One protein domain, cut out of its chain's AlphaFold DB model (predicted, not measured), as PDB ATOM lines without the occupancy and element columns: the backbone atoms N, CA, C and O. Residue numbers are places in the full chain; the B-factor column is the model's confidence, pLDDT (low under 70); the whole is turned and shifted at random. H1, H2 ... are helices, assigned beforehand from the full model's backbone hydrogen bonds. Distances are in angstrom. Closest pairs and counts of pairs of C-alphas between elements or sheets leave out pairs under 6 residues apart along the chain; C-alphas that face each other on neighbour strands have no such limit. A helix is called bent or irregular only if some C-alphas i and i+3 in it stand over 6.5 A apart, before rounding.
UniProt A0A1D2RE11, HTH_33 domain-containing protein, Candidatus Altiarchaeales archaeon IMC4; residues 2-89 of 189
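AT A GLANCE: This is residues 2 to 89 of the 189 residues of the protein "HTH_33 domain-containing protein" of Candidatus Altiarchaeales archaeon IMC4 (UniProt A0A1D2RE11). Four helices make a small body round H3: H2 folds back side by side with it, H5 crosses it about perpendicularly, and H4 packs on H3 and on the beginning of H5. H1 is set off to one side, beyond H5 as seen from H3, and the long stretch of residues 14 to 27 joins it to the body. The printed part has 88 residues with five named helices, H1 to H5 in order along the chain, and no named strand; the class is all helix. The whole is compact, with a radius of gyration of the C-alphas of 12.4 A, and spans 37 by 27 by 22 A.

IN THESE COORDINATES: H1 takes residues 2 to 13, from C-alpha 2 at (-87.892, 109.920, 51.918), and measures 16.4 A from first to last C-alpha. H2, residues 28 to 37, measures 14.4 A. H3, residues 41 to 54, begins with C-alpha 41 at (-61.583, 120.680, 73.634) and measures 19.9 A. H4, residues 59 to 66, measures 10.4 A. H5, residues 70 to 88, is the longest by residues and measures 17.2 A, ending with C-alpha 88 at (-68.103, 120.595, 65.453). H5 is irregular, with C-alphas 82 and 85 lying 9.5 A apart, and has a kink of 114 degrees near residue 82.

HOW THE PARTS SIT: H1 touches no helix, but it is near H5; it is apart from H2, H3 and H4. H3 is the hub and touches H2, H4 and H5. H2 and H3 form a helical hairpin at a shallow tilt of 11 degrees, opposite ways; their closest C-alphas, of Leu 35 and Arg 44, are 5.9 A apart. H3 and H4 form a second helical hairpin at a steep tilt of 42 degrees, opposite ways, with the closest C-alphas, of Ala 49 and Ile 62, 6.3 A apart. H5 touches H3 about perpendicular, at 88 degrees; the closest C-alphas, of Pro 43 and Ala 88, are 4.6 A apart. H5 touches H4 with residues 70 to 74 alone, also at 88 degrees, and the closest C-alphas, of Ala 63 and Arg 70, are 5.3 A apart. H2 is apart from H4 and H5. The helix packing is mostly crossed, with 1 of 4 touching pairs at a shallow tilt. In H1, H2, H3 and H4 every O i to N i+4 pair is within hydrogen-bond range; in H5 9 of 15 are.

THE WHOLE: The two C-alphas farthest apart, of Ile 2 and Gln 39, are 38.2 A apart. The printed part has no cut. The link from H1 to H2 is long, with 14 residues; the other three are tight. The mean pLDDT of the printed part is 88.9, and residues 2 to 14 are under 70; H1 has a mean of 51.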
ATOM      1  N   ILE A   2     -88.905 110.921  52.317       39.59
ATOM      2  CA  ILE A   2     -87.892 109.920  51.918       39.59
ATOM      3  C   ILE A   2     -86.531 110.161  52.609       39.59
ATOM      4  O   ILE A   2     -85.989 109.245  53.208       39.59
ATOM      5  N   PHE A   3     -86.064 111.414  52.674       43.78
ATOM      6  CA  PHE A   3     -84.767 111.783  53.275       43.78
ATOM      7  C   PHE A   3     -84.630 111.436  54.773       43.78
ATOM      8  O   PHE A   3     -83.568 111.041  55.232       43.78
ATOM      9  N   ILE A   4     -85.717 111.558  55.549       54.44
ATOM     10  CA  ILE A   4     -85.710 111.225  56.986       54.44
ATOM     11  C   ILE A   4     -85.715 109.705  57.188       54.44
ATOM     12  O   ILE A   4     -85.103 109.222  58.133       54.44
ATOM     13  N   LEU A   5     -86.382 108.954  56.306       43.75
ATOM     14  CA  LEU A   5     -86.395 107.491  56.333       43.75
ATOM     15  C   LEU A   5     -85.035 106.907  55.918       43.75
ATOM     16  O   LEU A   5     -84.575 105.993  56.590       43.75
ATOM     17  N   GLU A   6     -84.356 107.474  54.916       51.03
ATOM     18  CA  GLU A   6     -82.967 107.109  54.574       51.03
ATOM     19  C   GLU A   6     -81.995 107.413  55.723       51.03
ATOM     20  O   GLU A   6     -81.263 106.526  56.154       51.03
ATOM     21  N   LEU A   7     -82.075 108.606  56.326       52.59
ATOM     22  CA  LEU A   7     -81.277 108.967  57.509       52.59
ATOM     23  C   LEU A   7     -81.546 108.051  58.715       52.59
ATOM     24  O   LEU A   7     -80.643 107.783  59.503       52.59
ATOM     25  N   LEU A   8     -82.776 107.564  58.900       53.03
ATOM     26  CA  LEU A   8     -83.096 106.648  59.996       53.03
ATOM     27  C   LEU A   8     -82.573 105.229  59.725       53.03
ATOM     28  O   LEU A   8     -82.132 104.557  60.657       53.03
ATOM     29  N   ILE A   9     -82.590 104.790  58.461       53.44
ATOM     30  CA  ILE A   9     -82.018 103.513  58.020       53.44
ATOM     31  C   ILE A   9     -80.494 103.543  58.190       53.44
ATOM     32  O   ILE A   9     -79.960 102.633  58.814       53.44
ATOM     33  N   ASP A  10     -79.811 104.612  57.774       54.09
ATOM     34  CA  ASP A  10     -78.359 104.783  57.962       54.09
ATOM     35  C   ASP A  10     -77.959 104.881  59.444       54.09
ATOM     36  O   ASP A  10     -76.923 104.352  59.862       54.09
ATOM     37  N   TYR A  11     -78.812 105.484  60.279       55.34
ATOM     38  CA  TYR A  11     -78.622 105.504  61.732       55.34
ATOM     39  C   TYR A  11     -78.754 104.106  62.359       55.34
ATOM     40  O   TYR A  11     -78.099 103.811  63.360       55.34
ATOM     41  N   MET A  12     -79.597 103.243  61.784       54.16
ATOM     42  CA  MET A  12     -79.799 101.866  62.239       54.16
ATOM     43  C   MET A  12     -78.776 100.876  61.651       54.16
ATOM     44  O   MET A  12     -78.488  99.869  62.300       54.16
ATOM     45  N   THR A  13     -78.191 101.157  60.482       55.62
ATOM     46  CA  THR A  13     -77.228 100.283  59.780       55.62
ATOM     47  C   THR A  13     -75.759 100.683  59.966       55.62
ATOM     48  O   THR A  13     -74.879  99.950  59.521       55.62
ATOM     49  N   TRP A  14     -75.465 101.782  60.677       63.16
ATOM     50  CA  TRP A  14     -74.102 102.250  60.997       63.16
ATOM     51  C   TRP A  14     -73.222 102.554  59.771       63.16
ATOM     52  O   TRP A  14     -71.991 102.529  59.871       63.16
ATOM     53  N   ASN A  15     -73.825 102.855  58.621       74.69
ATOM     54  CA  ASN A  15     -73.088 103.089  57.385       74.69
ATOM     55  C   ASN A  15     -72.862 104.593  57.153       74.69
ATOM     56  O   ASN A  15     -73.590 105.238  56.409       74.69
ATOM     57  N   LEU A  16     -71.863 105.180  57.827       86.88
ATOM     58  CA  LEU A  16     -71.417 106.541  57.493       86.88
ATOM     59  C   LEU A  16     -70.422 106.501  56.334       86.88
ATOM     60  O   LEU A  16     -69.546 105.630  56.339       86.88
ATOM     61  N   PRO A  17     -70.444 107.493  55.428       92.62
ATOM     62  CA  PRO A  17     -69.432 107.613  54.392       92.62
ATOM     63  C   PRO A  17     -68.023 107.739  54.989       92.62
ATOM     64  O   PRO A  17     -67.833 108.093  56.163       92.62
ATOM     65  N   VAL A  18     -67.027 107.399  54.180       94.25
ATOM     66  CA  VAL A  18     -65.601 107.370  54.522       94.25
ATOM     67  C   VAL A  18     -64.812 108.073  53.428       94.25
ATOM     68  O   VAL A  18     -65.276 108.141  52.294       94.25
ATOM     69  N   GLY A  19     -63.630 108.594  53.747       94.50
ATOM     70  CA  GLY A  19     -62.760 109.133  52.709       94.50
ATOM     71  C   GLY A  19     -63.369 110.352  52.032       94.50
ATOM     72  O   GLY A  19     -63.938 111.219  52.695       94.50
ATOM     73  N   GLU A  20     -63.289 110.399  50.705       92.62
ATOM     74  CA  GLU A  20     -63.822 111.524  49.940       92.62
ATOM     75  C   GLU A  20     -65.344 111.663  50.034       92.62
ATOM     76  O   GLU A  20     -65.834 112.791  50.099       92.62
ATOM     77  N   ASP A  21     -66.074 110.557  50.190       93.69
ATOM     78  CA  ASP A  21     -67.531 110.577  50.365       93.69
ATOM     79  C   ASP A  21     -67.941 111.215  51.701       93.69
ATOM     80  O   ASP A  21     -69.049 111.736  51.856       93.69
ATOM     81  N   PHE A  22     -67.055 111.189  52.702       94.88
ATOM     82  CA  PHE A  22     -67.282 111.869  53.969       94.88
ATOM     83  C   PHE A  22     -66.949 113.355  53.815       94.88
ATOM     84  O   PHE A  22     -65.796 113.718  53.612       94.88
ATOM     85  N   LEU A  23     -67.948 114.235  53.943       94.75
ATOM     86  CA  LEU A  23     -67.800 115.681  53.704       94.75
ATOM     87  C   LEU A  23     -67.190 115.980  52.312       94.75
ATOM     88  O   LEU A  23     -66.072 116.498  52.227       94.75
ATOM     89  N   PRO A  24     -67.907 115.686  51.212       93.94
ATOM     90  CA  PRO A  24     -67.349 115.745  49.854       93.94
ATOM     91  C   PRO A  24     -66.885 117.148  49.439       93.94
ATOM     92  O   PRO A  24     -65.942 117.293  48.671       93.94
ATOM     93  N   ASN A  25     -67.485 118.196  50.005       94.06
ATOM     94  CA  ASN A  25     -67.146 119.589  49.696       94.06
ATOM     95  C   ASN A  25     -66.045 120.178  50.598       94.06
ATOM     96  O   ASN A  25     -65.809 121.384  50.564       94.06
ATOM     97  N   ILE A  26     -65.418 119.368  51.456       95.75
ATOM     98  CA  ILE A  26     -64.436 119.821  52.444       95.75
ATOM     99  C   ILE A  26     -63.128 119.051  52.253       95.75
ATOM    100  O   ILE A  26     -63.110 117.823  52.325       95.75
ATOM    101  N   SER A  27     -62.023 119.776  52.059       96.31
ATOM    102  CA  SER A  27     -60.690 119.183  51.942       96.31
ATOM    103  C   SER A  27     -60.077 118.846  53.305       96.31
ATOM    104  O   SER A  27     -60.431 119.420  54.339       96.31
ATOM    105  N   ILE A  28     -59.099 117.937  53.291       96.88
ATOM    106  CA  ILE A  28     -58.279 117.600  54.462       96.88
ATOM    107  C   ILE A  28     -57.555 118.847  54.999       96.88
ATOM    108  O   ILE A  28     -57.662 119.132  56.188       96.88
ATOM    109  N   ASP A  29     -56.923 119.640  54.125       97.25
ATOM    110  CA  ASP A  29     -56.248 120.901  54.488       97.25
ATOM    111  C   ASP A  29     -57.182 121.874  55.230       97.25
ATOM    112  O   ASP A  29     -56.824 122.466  56.250       97.25
ATOM    113  N   PHE A  30     -58.437 121.982  54.784       96.88
ATOM    114  CA  PHE A  30     -59.418 122.823  55.459       96.88
ATOM    115  C   PHE A  30     -59.720 122.321  56.882       96.88
ATOM    116  O   PHE A  30     -59.805 123.128  57.815       96.88
ATOM    117  N   LEU A  31     -59.868 121.004  57.071       96.38
ATOM    118  CA  LEU A  31     -60.077 120.403  58.393       96.38
ATOM    119  C   LEU A  31     -58.867 120.617  59.308       96.38
ATOM    120  O   LEU A  31     -59.051 120.971  60.472       96.38
ATOM    121  N   GLU A  32     -57.651 120.462  58.787       97.25
ATOM    122  CA  GLU A  32     -56.407 120.704  59.524       97.25
ATOM    123  C   GLU A  32     -56.287 122.164  59.963       97.25
ATOM    124  O   GLU A  32     -56.059 122.450  61.143       97.25
ATOM    125  N   LYS A  33     -56.548 123.106  59.051       97.56
ATOM    126  CA  LYS A  33     -56.570 124.539  59.360       97.56
ATOM    127  C   LYS A  33     -57.610 124.870  60.428       97.56
ATOM    128  O   LYS A  33     -57.328 125.625  61.361       97.56
ATOM    129  N   ARG A  34     -58.812 124.294  60.329       96.38
ATOM    130  CA  ARG A  34     -59.881 124.507  61.314       96.38
ATOM    131  C   ARG A  34     -59.511 123.931  62.679       96.38
ATOM    132  O   ARG A  34     -59.756 124.579  63.694       96.38
ATOM    133  N   LEU A  35     -58.897 122.749  62.700       96.38
ATOM    134  CA  LEU A  35     -58.400 122.101  63.910       96.38
ATOM    135  C   LEU A  35     -57.312 122.945  64.585       96.38
ATOM    136  O   LEU A  35     -57.343 123.109  65.803       96.38
ATOM    137  N   ALA A  36     -56.383 123.515  63.816       96.00
ATOM    138  CA  ALA A  36     -55.322 124.380  64.333       96.00
ATOM    139  C   ALA A  36     -55.870 125.653  65.002       96.00
ATOM    140  O   ALA A  36     -55.340 126.095  66.017       96.00
ATOM    141  N   GLN A  37     -56.960 126.212  64.469       96.00
ATOM    142  CA  GLN A  37     -57.619 127.402  65.018       96.00
ATOM    143  C   GLN A  37     -58.506 127.111  66.239       96.00
ATOM    144  O   GLN A  37     -58.888 128.038  66.956       96.00
ATOM    145  N   GLU A  38     -58.883 125.852  66.473       96.50
ATOM    146  CA  GLU A  38     -59.843 125.494  67.512       96.50
ATOM    147  C   GLU A  38     -59.177 125.240  68.869       96.50
ATOM    148  O   GLU A  38     -58.382 124.309  69.042       96.50
ATOM    149  N   GLN A  39     -59.601 126.030  69.858       94.19
ATOM    150  CA  GLN A  39     -59.108 125.977  71.235       94.19
ATOM    151  C   GLN A  39     -60.024 125.179  72.168       94.19
ATOM    152  O   GLN A  39     -59.592 124.671  73.204       94.19
ATOM    153  N   LYS A  40     -61.313 125.044  71.839       96.19
ATOM    154  CA  LYS A  40     -62.269 124.327  72.685       96.19
ATOM    155  C   LYS A  40     -62.085 122.821  72.513       96.19
ATOM    156  O   LYS A  40     -62.262 122.283  71.422       96.19
ATOM    157  N   ALA A  41     -61.854 122.121  73.624       95.62
ATOM    158  CA  ALA A  41     -61.583 120.680  73.634       95.62
ATOM    159  C   ALA A  41     -62.644 119.834  72.897       95.62
ATOM    160  O   ALA A  41     -62.304 118.964  72.101       95.62
ATOM    161  N   LYS A  42     -63.940 120.100  73.119       95.44
ATOM    162  CA  LYS A  42     -65.033 119.321  72.502       95.44
ATOM    163  C   LYS A  42     -65.107 119.482  70.972       95.44
ATOM    164  O   LYS A  42     -65.087 118.457  70.293       95.44
ATOM    165  N   PRO A  43     -65.201 120.704  70.410       96.94
ATOM    166  CA  PRO A  43     -65.110 120.908  68.965       96.94
ATOM    167  C   PRO A  43     -63.816 120.361  68.363       96.94
ATOM    168  O   PRO A  43     -63.873 119.699  67.334       96.94
ATOM    169  N   ARG A  44     -62.675 120.542  69.042       97.44
ATOM    170  CA  ARG A  44     -61.380 120.022  68.590       97.44
ATOM    171  C   ARG A  44     -61.385 118.496  68.439       97.44
ATOM    172  O   ARG A  44     -61.006 117.999  67.387       97.44
ATOM    173  N   LEU A  45     -61.888 117.755  69.432       97.31
ATOM    174  CA  LEU A  45     -62.025 116.290  69.357       97.31
ATOM    175  C   LEU A  45     -62.929 115.837  68.203       97.31
ATOM    176  O   LEU A  45     -62.649 114.845  67.539       97.31
ATOM    177  N   ARG A  46     -64.019 116.568  67.949       97.75
ATOM    178  CA  ARG A  46     -64.944 116.263  66.849       97.75
ATOM    179  C   ARG A  46     -64.313 116.527  65.485       97.75
ATOM    180  O   ARG A  46     -64.472 115.704  64.592       97.75
ATOM    181  N   LEU A  47     -63.591 117.639  65.344       97.94
ATOM    182  CA  LEU A  47     -62.829 117.953  64.135       97.94
ATOM    183  C   LEU A  47     -61.744 116.905  63.884       97.94
ATOM    184  O   LEU A  47     -61.574 116.484  62.748       97.94
ATOM    185  N   LEU A  48     -61.072 116.431  64.936       98.00
ATOM    186  CA  LEU A  48     -60.083 115.365  64.819       98.00
ATOM    187  C   LEU A  48     -60.724 114.050  64.352       98.00
ATOM    188  O   LEU A  48     -60.233 113.441  63.410       98.00
ATOM    189  N   ALA A  49     -61.866 113.658  64.925       98.00
ATOM    190  CA  ALA A  49     -62.618 112.492  64.454       98.00
ATOM    191  C   ALA A  49     -63.016 112.624  62.972       98.00
ATOM    192  O   ALA A  49     -62.856 111.676  62.206       98.00
ATOM    193  N   ALA A  50     -63.500 113.801  62.560       97.75
ATOM    194  CA  ALA A  50     -63.857 114.081  61.172       97.75
ATOM    195  C   ALA A  50     -62.641 114.011  60.234       97.75
ATOM    196  O   ALA A  50     -62.730 113.398  59.172       97.75
ATOM    197  N   LEU A  51     -61.498 114.569  60.642       98.06
ATOM    198  CA  LEU A  51     -60.238 114.492  59.903       98.06
ATOM    199  C   LEU A  51     -59.809 113.035  59.692       98.06
ATOM    200  O   LEU A  51     -59.565 112.632  58.559       98.06
ATOM    201  N   ARG A  52     -59.797 112.219  60.754       98.00
ATOM    202  CA  ARG A  52     -59.478 110.785  60.648       98.00
ATOM    203  C   ARG A  52     -60.447 110.048  59.729       98.00
ATOM    204  O   ARG A  52     -60.027 109.244  58.903       98.00
ATOM    205  N   ARG A  53     -61.744 110.357  59.813       97.38
ATOM    206  CA  ARG A  53     -62.746 109.740  58.935       97.38
ATOM    207  C   ARG A  53     -62.536 110.106  57.463       97.38
ATOM    208  O   ARG A  53     -62.651 109.228  56.607       97.38
ATOM    209  N   LYS A  54     -62.175 111.365  57.180       97.38
ATOM    210  CA  LYS A  54     -61.775 111.849  55.846       97.38
ATOM    211  C   LYS A  54     -60.484 111.172  55.357       97.38
ATOM    212  O   LYS A  54     -60.340 110.918  54.172       97.38
ATOM    213  N   GLN A  55     -59.584 110.790  56.265       96.69
ATOM    214  CA  GLN A  55     -58.364 110.013  55.984       96.69
ATOM    215  C   GLN A  55     -58.607 108.498  55.827       96.69
ATOM    216  O   GLN A  55     -57.659 107.719  55.863       96.69
ATOM    217  N   ASN A  56     -59.856 108.068  55.640       96.88
ATOM    218  CA  ASN A  56     -60.272 106.669  55.507       96.88
ATOM    219  C   ASN A  56     -60.205 105.795  56.771       96.88
ATOM    220  O   ASN A  56     -60.289 104.574  56.671       96.88
ATOM    221  N   TRP A  57     -60.127 106.380  57.967       97.44
ATOM    222  CA  TRP A  57     -60.085 105.578  59.191       97.44
ATOM    223  C   TRP A  57     -61.464 104.995  59.527       97.44
ATOM    224  O   TRP A  57     -62.512 105.641  59.363       97.44
ATOM    225  N   SER A  58     -61.462 103.768  60.035       95.19
ATOM    226  CA  SER A  58     -62.623 103.089  60.600       95.19
ATOM    227  C   SER A  58     -63.034 103.705  61.940       95.19
ATOM    228  O   SER A  58     -62.270 104.396  62.614       95.19
ATOM    229  N   PHE A  59     -64.266 103.444  62.370       94.44
ATOM    230  CA  PHE A  59     -64.747 103.939  63.661       94.44
ATOM    231  C   PHE A  59     -63.925 103.429  64.843       94.44
ATOM    232  O   PHE A  59     -63.783 104.152  65.825       94.44
ATOM    233  N   ASP A  60     -63.432 102.195  64.757       95.31
ATOM    234  CA  ASP A  60     -62.702 101.539  65.836       95.31
ATOM    235  C   ASP A  60     -61.269 102.079  65.933       95.31
ATOM    236  O   ASP A  60     -60.802 102.372  67.031       95.31
ATOM    237  N   GLU A  61     -60.614 102.357  64.800       97.62
ATOM    238  CA  GLU A  61     -59.332 103.080  64.775       97.62
ATOM    239  C   GLU A  61     -59.469 104.479  65.381       97.62
ATOM    240  O   GLU A  61     -58.671 104.868  66.232       97.62
ATOM    241  N   ILE A  62     -60.521 105.218  65.011       97.88
ATOM    242  CA  ILE A  62     -60.781 106.558  65.558       97.88
ATOM    243  C   ILE A  62     -61.095 106.489  67.059       97.88
ATOM    244  O   ILE A  62     -60.651 107.339  67.828       97.88
ATOM    245  N   ALA A  63     -61.874 105.499  67.494       97.44
ATOM    246  CA  ALA A  63     -62.203 105.297  68.903       97.44
ATOM    247  C   ALA A  63     -60.946 105.041  69.744       97.44
ATOM    248  O   ALA A  63     -60.793 105.644  70.809       97.44
ATOM    249  N   ASN A  64     -60.038 104.210  69.233       97.69
ATOM    250  CA  ASN A  64     -58.770 103.895  69.880       97.69
ATOM    251  C   ASN A  64     -57.809 105.099  69.896       97.69
ATOM    252  O   ASN A  64     -57.239 105.396  70.945       97.69
ATOM    253  N   ASP A  65     -57.677 105.832  68.783       97.81
ATOM    254  CA  ASP A  65     -56.832 107.038  68.675       97.81
ATOM    255  C   ASP A  65     -57.281 108.132  69.650       97.81
ATOM    256  O   ASP A  65     -56.481 108.722  70.372       97.81
ATOM    257  N   LEU A  66     -58.593 108.370  69.720       96.50
ATOM    258  CA  LEU A  66     -59.162 109.449  70.528       96.50
ATOM    259  C   LEU A  66     -59.489 109.042  71.964       96.50
ATOM    260  O   LEU A  66     -59.928 109.898  72.735       96.50
ATOM    261  N   GLN A  67     -59.314 107.766  72.323       97.38
ATOM    262  CA  GLN A  67     -59.728 107.209  73.615       97.38
ATOM    263  C   GLN A  67     -61.207 107.519  73.923       97.38
ATOM    264  O   GLN A  67     -61.582 107.917  75.029       97.38
ATOM    265  N   LEU A  68     -62.069 107.368  72.910       95.69
ATOM    266  CA  LEU A  68     -63.506 107.630  72.997       95.69
ATOM    267  C   LEU A  68     -64.310 106.358  72.721       95.69
ATOM    268  O   LEU A  68     -63.961 105.594  71.827       95.69
ATOM    269  N   PRO A  69     -65.463 106.158  73.384       95.75
ATOM    270  CA  PRO A  69     -66.357 105.063  73.033       95.75
ATOM    271  C   PRO A  69     -66.781 105.142  71.564       95.75
ATOM    272  O   PRO A  69     -67.159 106.214  71.080       95.75
ATOM    273  N   ARG A  70     -66.842 103.994  70.880       94.56
ATOM    274  CA  ARG A  70     -67.262 103.891  69.471       94.56
ATOM    275  C   ARG A  70     -68.582 104.618  69.175       94.56
ATOM    276  O   ARG A  70     -68.725 105.283  68.151       94.56
ATOM    277  N   ARG A  71     -69.547 104.553  70.102       93.19
ATOM    278  CA  ARG A  71     -70.840 105.260  70.002       93.19
ATOM    279  C   ARG A  71     -70.685 106.784  69.991       93.19
ATOM    280  O   ARG A  71     -71.435 107.468  69.299       93.19
ATOM    281  N   THR A  72     -69.723 107.314  70.742       94.38
ATOM    282  CA  THR A  72     -69.404 108.747  70.774       94.38
ATOM    283  C   THR A  72     -68.783 109.190  69.457       94.38
ATOM    284  O   THR A  72     -69.181 110.228  68.934       94.38
ATOM    285  N   VAL A  73     -67.869 108.390  68.899       96.31
ATOM    286  CA  VAL A  73     -67.275 108.639  67.575       96.31
ATOM    287  C   VAL A  73     -68.356 108.642  66.501       96.31
ATOM    288  O   VAL A  73     -68.498 109.628  65.781       96.31
ATOM    289  N   HIS A  74     -69.186 107.598  66.449       94.19
ATOM    290  CA  HIS A  74     -70.297 107.524  65.503       94.19
ATOM    291  C   HIS A  74     -71.236 108.725  65.638       94.19
ATOM    292  O   HIS A  74     -71.521 109.410  64.663       94.19
ATOM    293  N   GLY A  75     -71.661 109.045  66.863       93.69
ATOM    294  CA  GLY A  75     -72.526 110.191  67.123       93.69
ATOM    295  C   GLY A  75     -71.879 111.546  66.823       93.69
ATOM    296  O   GLY A  75     -72.604 112.515  66.614       93.69
ATOM    297  N   ALA A  76     -70.549 111.652  66.814       95.31
ATOM    298  CA  ALA A  76     -69.842 112.850  66.372       95.31
ATOM    299  C   ALA A  76     -69.831 112.951  64.841       95.31
ATOM    300  O   ALA A  76     -70.235 113.983  64.312       95.31
ATOM    301  N   LEU A  77     -69.435 111.879  64.146       96.44
ATOM    302  CA  LEU A  77     -69.367 111.816  62.681       96.44
ATOM    303  C   LEU A  77     -70.743 111.961  62.025       96.44
ATOM    304  O   LEU A  77     -70.886 112.686  61.046       96.44
ATOM    305  N   TRP A  78     -71.773 111.366  62.624       94.31
ATOM    306  CA  TRP A  78     -73.160 111.531  62.198       94.31
ATOM    307  C   TRP A  78     -73.587 112.993  62.129       94.31
ATOM    308  O   TRP A  78     -74.198 113.430  61.158       94.31
ATOM    309  N   ARG A  79     -73.205 113.794  63.130       93.81
ATOM    310  CA  ARG A  79     -73.539 115.222  63.129       93.81
ATOM    311  C   ARG A  79     -72.899 115.949  61.953       93.81
ATOM    312  O   ARG A  79     -73.504 116.901  61.480       93.81
ATOM    313  N   PHE A  80     -71.698 115.549  61.524       95.44
ATOM    314  CA  PHE A  80     -71.026 116.145  60.364       95.44
ATOM    315  C   PHE A  80     -71.738 115.809  59.059       95.44
ATOM    316  O   PHE A  80     -71.837 116.677  58.200       95.44
ATOM    317  N   VAL A  81     -72.285 114.600  58.926       93.56
ATOM    318  CA  VAL A  81     -73.124 114.257  57.770       93.56
ATOM    319  C   VAL A  81     -74.416 115.076  57.766       93.56
ATOM    320  O   VAL A  81     -74.797 115.610  56.733       93.56
ATOM    321  N   GLU A  82     -75.049 115.258  58.925       91.19
ATOM    322  CA  GLU A  82     -76.309 116.003  59.035       91.19
ATOM    323  C   GLU A  82     -76.145 117.527  58.877       91.19
ATOM    324  O   GLU A  82     -76.986 118.187  58.271       91.19
ATOM    325  N   ARG A  83     -75.093 118.115  59.464       92.50
ATOM    326  CA  ARG A  83     -74.952 119.579  59.630       92.50
ATOM    327  C   ARG A  83     -73.659 120.151  59.044       92.50
ATOM    328  O   ARG A  83     -73.358 121.320  59.268       92.50
ATOM    329  N   GLY A  84     -72.876 119.347  58.328       94.44
ATOM    330  CA  GLY A  84     -71.604 119.771  57.746       94.44
ATOM    331  C   GLY A  84     -70.567 120.174  58.799       94.44
ATOM    332  O   GLY A  84     -70.562 119.673  59.923       94.44
ATOM    333  N   ILE A  85     -69.673 121.099  58.443       94.75
ATOM    334  CA  ILE A  85     -68.546 121.505  59.299       94.75
ATOM    335  C   ILE A  85     -68.978 122.117  60.643       94.75
ATOM    336  O   ILE A  85     -68.330 121.893  61.669       94.75
ATOM    337  N   ASP A  86     -70.104 122.832  60.673       93.50
ATOM    338  CA  ASP A  86     -70.602 123.503  61.880       93.50
ATOM    339  C   ASP A  86     -71.018 122.512  62.977       93.50
ATOM    340  O   ASP A  86     -71.130 122.868  64.155       93.50
ATOM    341  N   ALA A  87     -71.154 121.231  62.621       93.88
ATOM    342  CA  ALA A  87     -71.395 120.127  63.536       93.88
ATOM    343  C   ALA A  87     -70.324 119.942  64.619       93.88
ATOM    344  O   ALA A  87     -70.603 119.301  65.644       93.88
ATOM    345  N   ALA A  88     -69.129 120.512  64.422       95.75
ATOM    346  CA  ALA A  88     -68.103 120.595  65.453       95.75
ATOM    347  C   ALA A  88     -68.661 121.231  66.740       95.75
ATOM    348  O   ALA A  88     -68.345 120.792  67.853       95.75
ATOM    349  N   TYR A  89     -69.579 122.191  66.612       95.06
ATOM    350  CA  TYR A  89     -70.227 122.848  67.739       95.06
ATOM    351  C   TYR A  89     -71.585 122.219  68.074       95.06
ATOM    352  O   TYR A  89     -72.295 121.625  67.253       95.06
TER     353      TYR A  89